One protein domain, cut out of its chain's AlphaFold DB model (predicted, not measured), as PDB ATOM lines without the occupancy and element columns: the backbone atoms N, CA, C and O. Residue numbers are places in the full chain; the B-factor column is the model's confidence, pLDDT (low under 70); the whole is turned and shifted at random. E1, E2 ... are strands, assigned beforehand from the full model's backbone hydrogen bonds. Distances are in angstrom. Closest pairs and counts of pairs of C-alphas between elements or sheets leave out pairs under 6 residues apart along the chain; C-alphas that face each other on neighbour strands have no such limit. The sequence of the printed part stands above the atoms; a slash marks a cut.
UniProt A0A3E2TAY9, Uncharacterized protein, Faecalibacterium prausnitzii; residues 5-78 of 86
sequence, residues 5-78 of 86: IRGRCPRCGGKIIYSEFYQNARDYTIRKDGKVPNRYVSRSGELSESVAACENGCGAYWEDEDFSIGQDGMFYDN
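What this domain is: This is residues 5 to 78 of the 86 residues of an uncharacterized protein of Faecalibacterium prausnitzii (UniProt A0A3E2TAY9). With little regular structure, this domain is a small antiparallel sheet in the order E2, E1, E3, with a short hairpin, E4 and E5, near E3, and a long loop, residues 30 to 48, reaching beyond one end of the sheet. The printed part has 74 residues, no named helix and five named strands, E1 to E5 along the chain, holding 23 residues: all strand. It is compact, radius of gyration of the C-alphas 11.8 A, yet elongated, 36 by 22 by 18 A.

How they stand to each other: E1, residues 16 to 21, is the inner strand. E3, residues 49 to 54, is antiparallel to it at 160 degrees, with N 17 and O 53 2.8 A apart. E2, residues 25 to 29, forms a hairpin with E1, N 28 and O 18 being 2.7 A apart. E4, residues 67 to 69, and E3 are near each other. E4 forms a hairpin with E5, residues 75 to 77, N 76 and O 68 being 2.8 A apart.

Where its parts are: E1 spans 16.2 A from C-alpha 16 at (38.327, 8.452, 141.698), E3 17.6 A, E2 13.4 A. E5 ends at C-alpha 77, (42.822, -1.296, 141.688).

The domain as a whole: The printed part has no cut. The links E2 to E3 and E3 to E4 are long. Residues 39 to 48 have pLDDT under 70.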
ATOM      1  N   ILE A   5      47.989   0.393 139.516       94.31
ATOM      2  CA  ILE A   5      47.940   1.770 140.033       94.31
ATOM      3  C   ILE A   5      46.999   2.606 139.157       94.31
ATOM      4  O   ILE A   5      47.165   2.662 137.935       94.31
ATOM      5  N   ARG A   6      46.021   3.284 139.770       93.62
ATOM      6  CA  ARG A   6      45.047   4.118 139.047       93.62
ATOM      7  C   ARG A   6      44.976   5.524 139.622       93.62
ATOM      8  O   ARG A   6      44.619   5.721 140.775       93.62
ATOM      9  N   GLY A   7      45.211   6.519 138.769       95.00
ATOM     10  CA  GLY A   7      44.882   7.919 139.060       95.00
ATOM     11  C   GLY A   7      43.534   8.382 138.509       95.00
ATOM     12  O   GLY A   7      43.116   9.512 138.757       95.00
ATOM     13  N   ARG A   8      42.871   7.541 137.708       96.25
ATOM     14  CA  ARG A   8      41.626   7.835 136.990       96.25
ATOM     15  C   ARG A   8      40.773   6.585 136.868       96.25
ATOM     16  O   ARG A   8      41.304   5.480 136.805       96.25
ATOM     17  N   CYS A   9      39.462   6.786 136.775       95.50
ATOM     18  CA  CYS A   9      38.505   5.717 136.549       95.50
ATOM     19  C   CYS A   9      38.838   4.974 135.241       95.50
ATOM     20  O   CYS A   9      38.883   5.615 134.188       95.50
ATOM     21  N   PRO A  10      38.998   3.641 135.273       93.81
ATOM     22  CA  PRO A  10      39.332   2.858 134.086       93.81
ATOM     23  C   PRO A  10      38.197   2.806 133.056       93.81
ATOM     24  O   PRO A  10      38.455   2.585 131.881       93.81
ATOM     25  N   ARG A  11      36.943   3.047 133.467       92.50
ATOM     26  CA  ARG A  11      35.783   3.018 132.562       92.50
ATOM     27  C   ARG A  11      35.571   4.308 131.773       92.50
ATOM     28  O   ARG A  11      35.163   4.250 130.622       92.50
ATOM     29  N   CYS A  12      35.774   5.471 132.396       95.06
ATOM     30  CA  CYS A  12      35.410   6.759 131.783       95.06
ATOM     31  C   CYS A  12      36.476   7.858 131.901       95.06
ATOM     32  O   CYS A  12      36.244   8.983 131.467       95.06
ATOM     33  N   GLY A  13      37.618   7.586 132.538       94.94
ATOM     34  CA  GLY A  13      38.668   8.584 132.765       94.94
ATOM     35  C   GLY A  13      38.346   9.640 133.833       94.94
ATOM     36  O   GLY A  13      39.152  10.547 134.051       94.94
ATOM     37  N   GLY A  14      37.200   9.540 134.516       95.81
ATOM     38  CA  GLY A  14      36.807  10.429 135.614       95.81
ATOM     39  C   GLY A  14      37.744  10.359 136.826       95.81
ATOM     40  O   GLY A  14      38.614   9.489 136.922       95.81
ATOM     41  N   LYS A  15      37.588  11.290 137.776       96.75
ATOM     42  CA  LYS A  15      38.291  11.195 139.067       96.75
ATOM     43  C   LYS A  15      37.786   9.991 139.858       96.75
ATOM     44  O   LYS A  15      36.631   9.586 139.713       96.75
ATOM     45  N   ILE A  16      38.672   9.443 140.682       96.06
ATOM     46  CA  ILE A  16      38.327   8.452 141.698       96.06
ATOM     47  C   ILE A  16      38.235   9.203 143.025       96.06
ATOM     48  O   ILE A  16      39.149   9.958 143.369       96.06
ATOM     49  N   ILE A  17      37.124   9.016 143.727       95.06
ATOM     50  CA  ILE A  17      36.931   9.452 145.105       95.06
ATOM     51  C   ILE A  17      37.107   8.222 145.983       95.06
ATOM     52  O   ILE A  17      36.424   7.226 145.772       95.06
ATOM     53  N   TYR A  18      38.047   8.290 146.912       92.06
ATOM     54  CA  TYR A  18      38.264   7.305 147.963       92.06
ATOM     55  C   TYR A  18      37.672   7.853 149.255       92.06
ATOM     56  O   TYR A  18      37.988   8.983 149.624       92.06
ATOM     57  N   SER A  19      36.837   7.072 149.927       90.38
ATOM     58  CA  SER A  19      36.151   7.463 151.152       90.38
ATOM     59  C   SER A  19      36.545   6.525 152.285       90.38
ATOM     60  O   SER A  19      36.387   5.309 152.185       90.38
ATOM     61  N   GLU A  20      37.058   7.099 153.369       87.19
ATOM     62  CA  GLU A  20      37.324   6.395 154.624       87.19
ATOM     63  C   GLU A  20      36.176   6.644 155.590       87.19
ATOM     64  O   GLU A  20      35.860   7.799 155.898       87.19
ATOM     65  N   PHE A  21      35.591   5.574 156.117       83.75
ATOM     66  CA  PHE A  21      34.586   5.660 157.162       83.75
ATOM     67  C   PHE A  21      35.247   5.377 158.513       83.75
ATOM     68  O   PHE A  21      35.813   4.313 158.753       83.75
ATOM     69  N   TYR A  22      35.206   6.385 159.381       77.69
ATOM     70  CA  TYR A  22      35.507   6.293 160.810       77.69
ATOM     71  C   TYR A  22      34.268   6.793 161.579       77.69
ATOM     72  O   TYR A  22      33.137   6.588 161.153       77.69
ATOM     73  N   GLN A  23      34.453   7.561 162.663       75.88
ATOM     74  CA  GLN A  23      33.380   8.362 163.271       75.88
ATOM     75  C   GLN A  23      32.818   9.433 162.321       75.88
ATOM     76  O   GLN A  23      31.675   9.846 162.470       75.88
ATOM     77  N   ASN A  24      33.626   9.886 161.357       75.56
ATOM     78  CA  ASN A  24      33.225  10.773 160.272       75.56
ATOM     79  C   ASN A  24      33.748  10.198 158.953       75.56
ATOM     80  O   ASN A  24      34.845   9.630 158.931       75.56
ATOM     81  N   ALA A  25      32.998  10.397 157.871       79.25
ATOM     82  CA  ALA A  25      33.463  10.085 156.526       79.25
ATOM     83  C   ALA A  25      34.521  11.103 156.073       79.25
ATOM     84  O   ALA A  25      34.393  12.306 156.327       79.25
ATOM     85  N   ARG A  26      35.573  10.624 155.411       85.31
ATOM     86  CA  ARG A  26      36.606  11.461 154.791       85.31
ATOM     87  C   ARG A  26      36.774  11.077 153.337       85.31
ATOM     88  O   ARG A  26      37.169   9.953 153.055       85.31
ATOM     89  N   ASP A  27      36.564  12.045 152.454       90.00
ATOM     90  CA  ASP A  27      36.681  11.850 151.014       90.00
ATOM     91  C   ASP A  27      37.993  12.420 150.479       90.00
ATOM     92  O   ASP A  27      38.390  13.552 150.774       90.00
ATOM     93  N   TYR A  28      38.645  11.646 149.623       90.56
ATOM     94  CA  TYR A  28      39.907  11.983 148.994       90.56
ATOM     95  C   TYR A  28      39.783  11.812 147.489       90.56
ATOM     96  O   TYR A  28      39.497  10.734 146.973       90.56
ATOM     97  N   THR A  29      40.062  12.881 146.755       94.50
ATOM     98  CA  THR A  29      40.199  12.794 145.304       94.50
ATOM     99  C   THR A  29      41.581  12.256 144.954       94.50
ATOM    100  O   THR A  29      42.587  12.929 145.188       94.50
ATOM    101  N   ILE A  30      41.635  11.066 144.357       94.06
ATOM    102  CA  ILE A  30      42.888  10.464 143.900       94.06
ATOM    103  C   ILE A  30      43.529  11.357 142.834       94.06
ATOM    104  O   ILE A  30      42.872  11.867 141.918       94.06
ATOM    105  N   ARG A  31      44.837  11.580 142.968       94.62
ATOM    106  CA  ARG A  31      45.612  12.398 142.033       94.62
ATOM    107  C   ARG A  31      45.818  11.644 140.718       94.62
ATOM    108  O   ARG A  31      45.730  10.425 140.653       94.62
ATOM    109  N   LYS A  32      46.147  12.376 139.647       93.88
ATOM    110  CA  LYS A  32      46.353  11.795 138.304       93.88
ATOM    111  C   LYS A  32      47.440  10.711 138.259       93.88
ATOM    112  O   LYS A  32      47.371   9.848 137.395       93.88
ATOM    113  N   ASP A  33      48.424  10.781 139.154       92.81
ATOM    114  CA  ASP A  33      49.522   9.819 139.314       92.81
ATOM    115  C   ASP A  33      49.138   8.593 140.167       92.81
ATOM    116  O   ASP A  33      49.973   7.724 140.381       92.81
ATOM    117  N   GLY A  34      47.894   8.508 140.651       93.25
ATOM    118  CA  GLY A  34      47.421   7.426 141.520       93.25
ATOM    119  C   GLY A  34      47.666   7.661 143.005       93.25
ATOM    120  O   GLY A  34      47.227   6.864 143.829       93.25
ATOM    121  N   LYS A  35      48.316   8.770 143.370       94.12
ATOM    122  CA  LYS A  35      48.625   9.071 144.763       94.12
ATOM    123  C   LYS A  35      47.399   9.610 145.496       94.12
ATOM    124  O   LYS A  35      46.746  10.552 145.035       94.12
ATOM    125  N   VAL A  36      47.130   9.077 146.682       90.12
ATOM    126  CA  VAL A  36      46.158   9.663 147.609       90.12
ATOM    127  C   VAL A  36      46.758  10.963 148.180       90.12
ATOM    128  O   VAL A  36      47.916  10.958 148.618       90.12
ATOM    129  N   PRO A  37      46.043  12.107 148.154       87.12
ATOM    130  CA  PRO A  37      46.494  13.341 148.795       87.12
ATOM    131  C   PRO A  37      46.901  13.113 150.257       87.12
ATOM    132  O   PRO A  37      46.320  12.280 150.944       87.12
ATOM    133  N   ASN A  38      47.933  13.838 150.700       70.56
ATOM    134  CA  ASN A  38      48.739  13.497 151.873       70.56
ATOM    135  C   ASN A  38      47.905  13.147 153.118       70.56
ATOM    136  O   ASN A  38      47.069  13.931 153.569       70.56
ATOM    137  N   ARG A  39      48.199  11.974 153.680       66.19
ATOM    138  CA  ARG A  39      47.604  11.426 154.898       66.19
ATOM    139  C   ARG A  39      48.056  12.270 156.090       66.19
ATOM    140  O   ARG A  39      49.255  12.435 156.309       66.19
ATOM    141  N   TYR A  40      47.128  12.749 156.912       51.16
ATOM    142  CA  TYR A  40      47.488  13.018 158.302       51.16
ATOM    143  C   TYR A  40      47.888  11.670 158.917       51.16
ATOM    144  O   TYR A  40      47.203  10.671 158.689       51.16
ATOM    145  N   VAL A  41      48.999  11.611 159.653       47.38
ATOM    146  CA  VAL A  41      49.375  10.399 160.392       47.38
ATOM    147  C   VAL A  41      48.229  10.102 161.356       47.38
ATOM    148  O   VAL A  41      48.007  10.862 162.300       47.38
ATOM    149  N   SER A  42      47.468   9.037 161.094       43.75
ATOM    150  CA  SER A  42      46.471   8.542 162.038       43.75
ATOM    151  C   SER A  42      47.207   8.151 163.317       43.75
ATOM    152  O   SER A  42      47.887   7.128 163.381       43.75
ATOM    153  N   ARG A  43      47.125   9.007 164.337       46.75
ATOM    154  CA  ARG A  43      47.282   8.556 165.712       46.75
ATOM    155  C   ARG A  43      45.950   7.916 166.084       46.75
ATOM    156  O   ARG A  43      44.975   8.629 166.292       46.75
ATOM    157  N   SER A  44      45.968   6.587 166.160       50.81
ATOM    158  CA  SER A  44      44.994   5.738 166.858       50.81
ATOM    159  C   SER A  44      43.527   5.859 166.415       50.81
ATOM    160  O   SER A  44      42.784   6.708 166.897       50.81
ATOM    161  N   GLY A  45      43.111   4.913 165.572       53.31
ATOM    162  CA  GLY A  45      41.722   4.522 165.325       53.31
ATOM    163  C   GLY A  45      41.678   3.418 164.268       53.31
ATOM    164  O   GLY A  45      42.273   3.585 163.203       53.31
ATOM    165  N   GLU A  46      41.036   2.290 164.574       54.78
ATOM    166  CA  GLU A  46      40.772   1.212 163.611       54.78
ATOM    167  C   GLU A  46      39.862   1.774 162.507       54.78
ATOM    168  O   GLU A  46      38.851   2.416 162.798       54.78
ATOM    169  N   LEU A  47      40.286   1.657 161.247       63.56
ATOM    170  CA  LEU A  47      39.469   2.050 160.099       63.56
ATOM    171  C   LEU A  47      38.316   1.054 160.015       63.56
ATOM    172  O   LEU A  47      38.584  -0.141 159.957       63.56
ATOM    173  N   SER A  48      37.065   1.525 160.082       65.31
ATOM    174  CA  SER A  48      35.929   0.602 160.096       65.31
ATOM    175  C   SER A  48      35.667   0.048 158.703       65.31
ATOM    176  O   SER A  48      35.534  -1.158 158.567       65.31
ATOM    177  N   GLU A  49      35.633   0.911 157.681       80.31
ATOM    178  CA  GLU A  49      35.380   0.527 156.286       80.31
ATOM    179  C   GLU A  49      35.974   1.568 155.325       80.31
ATOM    180  O   GLU A  49      36.143   2.744 155.680       80.31
ATOM    181  N   SER A  50      36.256   1.166 154.084       88.69
ATOM    182  CA  SER A  50      36.594   2.104 153.016       88.69
ATOM    183  C   SER A  50      36.017   1.698 151.666       88.69
ATOM    184  O   SER A  50      35.840   0.520 151.373       88.69
ATOM    185  N   VAL A  51      35.703   2.698 150.842       93.69
ATOM    186  CA  VAL A  51      35.146   2.501 149.496       93.69
ATOM    187  C   VAL A  51      35.798   3.465 148.519       93.69
ATOM    188  O   VAL A  51      36.343   4.500 148.911       93.69
ATOM    189  N   ALA A  52      35.698   3.174 147.227       94.75
ATOM    190  CA  ALA A  52      36.000   4.151 146.196       94.75
ATOM    191  C   ALA A  52      34.945   4.157 145.091       94.75
ATOM    192  O   ALA A  52      34.313   3.149 144.783       94.75
ATOM    193  N   ALA A  53      34.756   5.311 144.462       96.19
ATOM    194  CA  ALA A  53      33.788   5.493 143.391       96.19
ATOM    195  C   ALA A  53      34.312   6.457 142.331       96.19
ATOM    196  O   ALA A  53      35.132   7.340 142.596       96.19
ATOM    197  N   CYS A  54      33.813   6.322 141.105       96.44
ATOM    198  CA  CYS A  54      34.042   7.347 140.101       96.44
ATOM    199  C   CYS A  54      33.167   8.579 140.365       96.44
ATOM    200  O   CYS A  54      31.945   8.470 140.411       96.44
ATOM    201  N   GLU A  55      33.793   9.759 140.418       95.56
ATOM    202  CA  GLU A  55      33.122  11.062 140.583       95.56
ATOM    203  C   GLU A  55      32.038  11.301 139.517       95.56
ATOM    204  O   GLU A  55      31.003  11.895 139.799       95.56
ATOM    205  N   ASN A  56      32.239  10.794 138.296       95.00
ATOM    206  CA  ASN A  56      31.300  10.980 137.188       95.00
ATOM    207  C   ASN A  56      30.057  10.074 137.275       95.00
ATOM    208  O   ASN A  56      29.206  10.142 136.393       95.00
ATOM    209  N   GLY A  57      29.969   9.171 138.258       91.75
ATOM    210  CA  GLY A  57      28.817   8.279 138.404       91.75
ATOM    211  C   GLY A  57      28.669   7.241 137.284       91.75
ATOM    212  O   GLY A  57      27.573   6.750 137.043       91.75
ATOM    213  N   CYS A  58      29.754   6.856 136.599       93.88
ATOM    214  CA  CYS A  58      29.707   5.884 135.492       93.88
ATOM    215  C   CYS A  58      29.485   4.416 135.928       93.88
ATOM    216  O   CYS A  58      29.733   3.487 135.157       93.88
ATOM    217  N   GLY A  59      29.101   4.186 137.186       91.69
ATOM    218  CA  GLY A  59      28.930   2.855 137.771       91.69
ATOM    219  C   GLY A  59      30.234   2.122 138.109       91.69
ATOM    220  O   GLY A  59      30.187   0.945 138.449       91.69
ATOM    221  N   ALA A  60      31.401   2.770 137.994       94.69
ATOM    222  CA  ALA A  60      32.642   2.227 138.544       94.69
ATOM    223  C   ALA A  60      32.691   2.470 140.060       94.69
ATOM    224  O   ALA A  60      32.694   3.622 140.506       94.69
ATOM    225  N   TYR A  61      32.734   1.371 140.808       95.31
ATOM    226  CA  TYR A  61      32.732   1.329 142.268       95.31
ATOM    227  C   TYR A  61      33.632   0.197 142.782       95.31
ATOM    228  O   TYR A  61      33.733  -0.849 142.120       95.31
ATOM    229  N   TRP A  62      34.262   0.440 143.931       95.12
ATOM    230  CA  TRP A  62      35.189  -0.446 144.630       95.12
ATOM    231  C   TRP A  62      34.822  -0.530 146.121       95.12
ATOM    232  O   TRP A  62      34.707   0.503 146.784       95.12
ATOM    233  N   GLU A  63      34.680  -1.750 146.628       92.19
ATOM    234  CA  GLU A  63      34.552  -2.083 148.055       92.19
ATOM    235  C   GLU A  63      35.911  -2.486 148.660       92.19
ATOM    236  O   GLU A  63      36.923  -2.468 147.964       92.19
ATOM    237  N   ASP A  64      35.951  -2.837 149.948       82.81
ATOM    238  CA  ASP A  64      37.189  -3.019 150.732       82.81
ATOM    239  C   ASP A  64      38.220  -3.979 150.094       82.81
ATOM    240  O   ASP A  64      39.420  -3.724 150.139       82.81
ATOM    241  N   GLU A  65      37.773  -5.040 149.414       87.38
ATOM    242  CA  GLU A  65      38.663  -5.998 148.733       87.38
ATOM    243  C   GLU A  65      38.974  -5.627 147.267       87.38
ATOM    244  O   GLU A  65      39.962  -6.088 146.681       87.38
ATOM    245  N   ASP A  66      38.159  -4.760 146.661       93.12
ATOM    246  CA  ASP A  66      38.286  -4.363 145.255       93.12
ATOM    247  C   ASP A  66      39.496  -3.447 145.011       93.12
ATOM    248  O   ASP A  66      39.931  -3.269 143.867       93.12
ATOM    249  N   PHE A  67      40.044  -2.836 146.062       92.69
ATOM    250  CA  PHE A  67      41.211  -1.966 145.980       92.69
ATOM    251  C   PHE A  67      42.077  -2.051 147.239       92.69
ATOM    252  O   PHE A  67      41.737  -2.690 148.224       92.69
ATOM    253  N   SER A  68      43.243  -1.414 147.210       91.06
ATOM    254  CA  SER A  68      44.043  -1.192 148.415       91.06
ATOM    255  C   SER A  68      44.831   0.107 148.315       91.06
ATOM    256  O   SER A  68      45.191   0.547 147.220       91.06
ATOM    257  N   ILE A  69      45.119   0.726 149.460       89.56
ATOM    258  CA  ILE A  69      46.068   1.839 149.534       89.56
ATOM    259  C   ILE A  69      47.423   1.283 149.969       89.56
ATOM    260  O   ILE A  69      47.572   0.800 151.093       89.56
ATOM    261  N   GLY A  70      48.413   1.336 149.078       88.50
ATOM    262  CA  GLY A  70      49.752   0.834 149.371       88.50
ATOM    263  C   GLY A  70      50.482   1.667 150.422       88.50
ATOM    264  O   GLY A  70      50.111   2.801 150.733       88.50
ATOM    265  N   GLN A  71      51.576   1.120 150.959       85.31
ATOM    266  CA  GLN A  71      52.443   1.851 151.897       85.31
ATOM    267  C   GLN A  71      53.091   3.093 151.262       85.31
ATOM    268  O   GLN A  71      53.442   4.040 151.961       85.31
ATOM    269  N   ASP A  72      53.212   3.105 149.936       87.69
ATOM    270  CA  ASP A  72      53.649   4.240 149.121       87.69
ATOM    271  C   ASP A  72      52.557   5.315 148.923       87.69
ATOM    272  O   ASP A  72      52.817   6.379 148.351       87.69
ATOM    273  N   GLY A  73      51.344   5.068 149.430       89.25
ATOM    274  CA  GLY A  73      50.189   5.952 149.314       89.25
ATOM    275  C   GLY A  73      49.516   5.911 147.942       89.25
ATOM    276  O   GLY A  73      48.776   6.842 147.613       89.25
ATOM    277  N   MET A  74      49.789   4.884 147.134       92.62
ATOM    278  CA  MET A  74      49.150   4.695 145.834       92.62
ATOM    279  C   MET A  74      47.831   3.936 145.965       92.62
ATOM    280  O   MET A  74      47.694   3.037 146.793       92.62
ATOM    281  N   PHE A  75      46.870   4.291 145.115       93.12
ATOM    282  CA  PHE A  75      45.628   3.548 144.934       93.12
ATOM    283  C   PHE A  75      45.858   2.373 143.977       93.12
ATOM    284  O   PHE A  75      46.130   2.577 142.789       93.12
ATOM    285  N   TYR A  76      45.730   1.153 144.493       93.88
ATOM    286  CA  TYR A  76      45.832  -0.094 143.740       93.88
ATOM    287  C   TYR A  76      44.439  -0.653 143.458       93.88
ATOM    288  O   TYR A  76      43.740  -1.057 144.379       93.88
ATOM    289  N   ASP A  77      44.062  -0.698 142.184       94.25
ATOM    290  CA  ASP A  77      42.822  -1.296 141.688       94.25
ATOM    291  C   ASP A  77      43.007  -2.808 141.498       94.25
ATOM    292  O   ASP A  77      43.833  -3.225 140.682       94.25
ATOM    293  N   ASN A  78      42.253  -3.617 142.244       92.44
ATOM    294  CA  ASN A  78      42.263  -5.078 142.137       92.44
ATOM    295  C   ASN A  78      41.082  -5.615 141.307       92.44
ATOM    296  O   ASN A  78      41.093  -6.783 140.927       92.44
TER     297      ASN A  78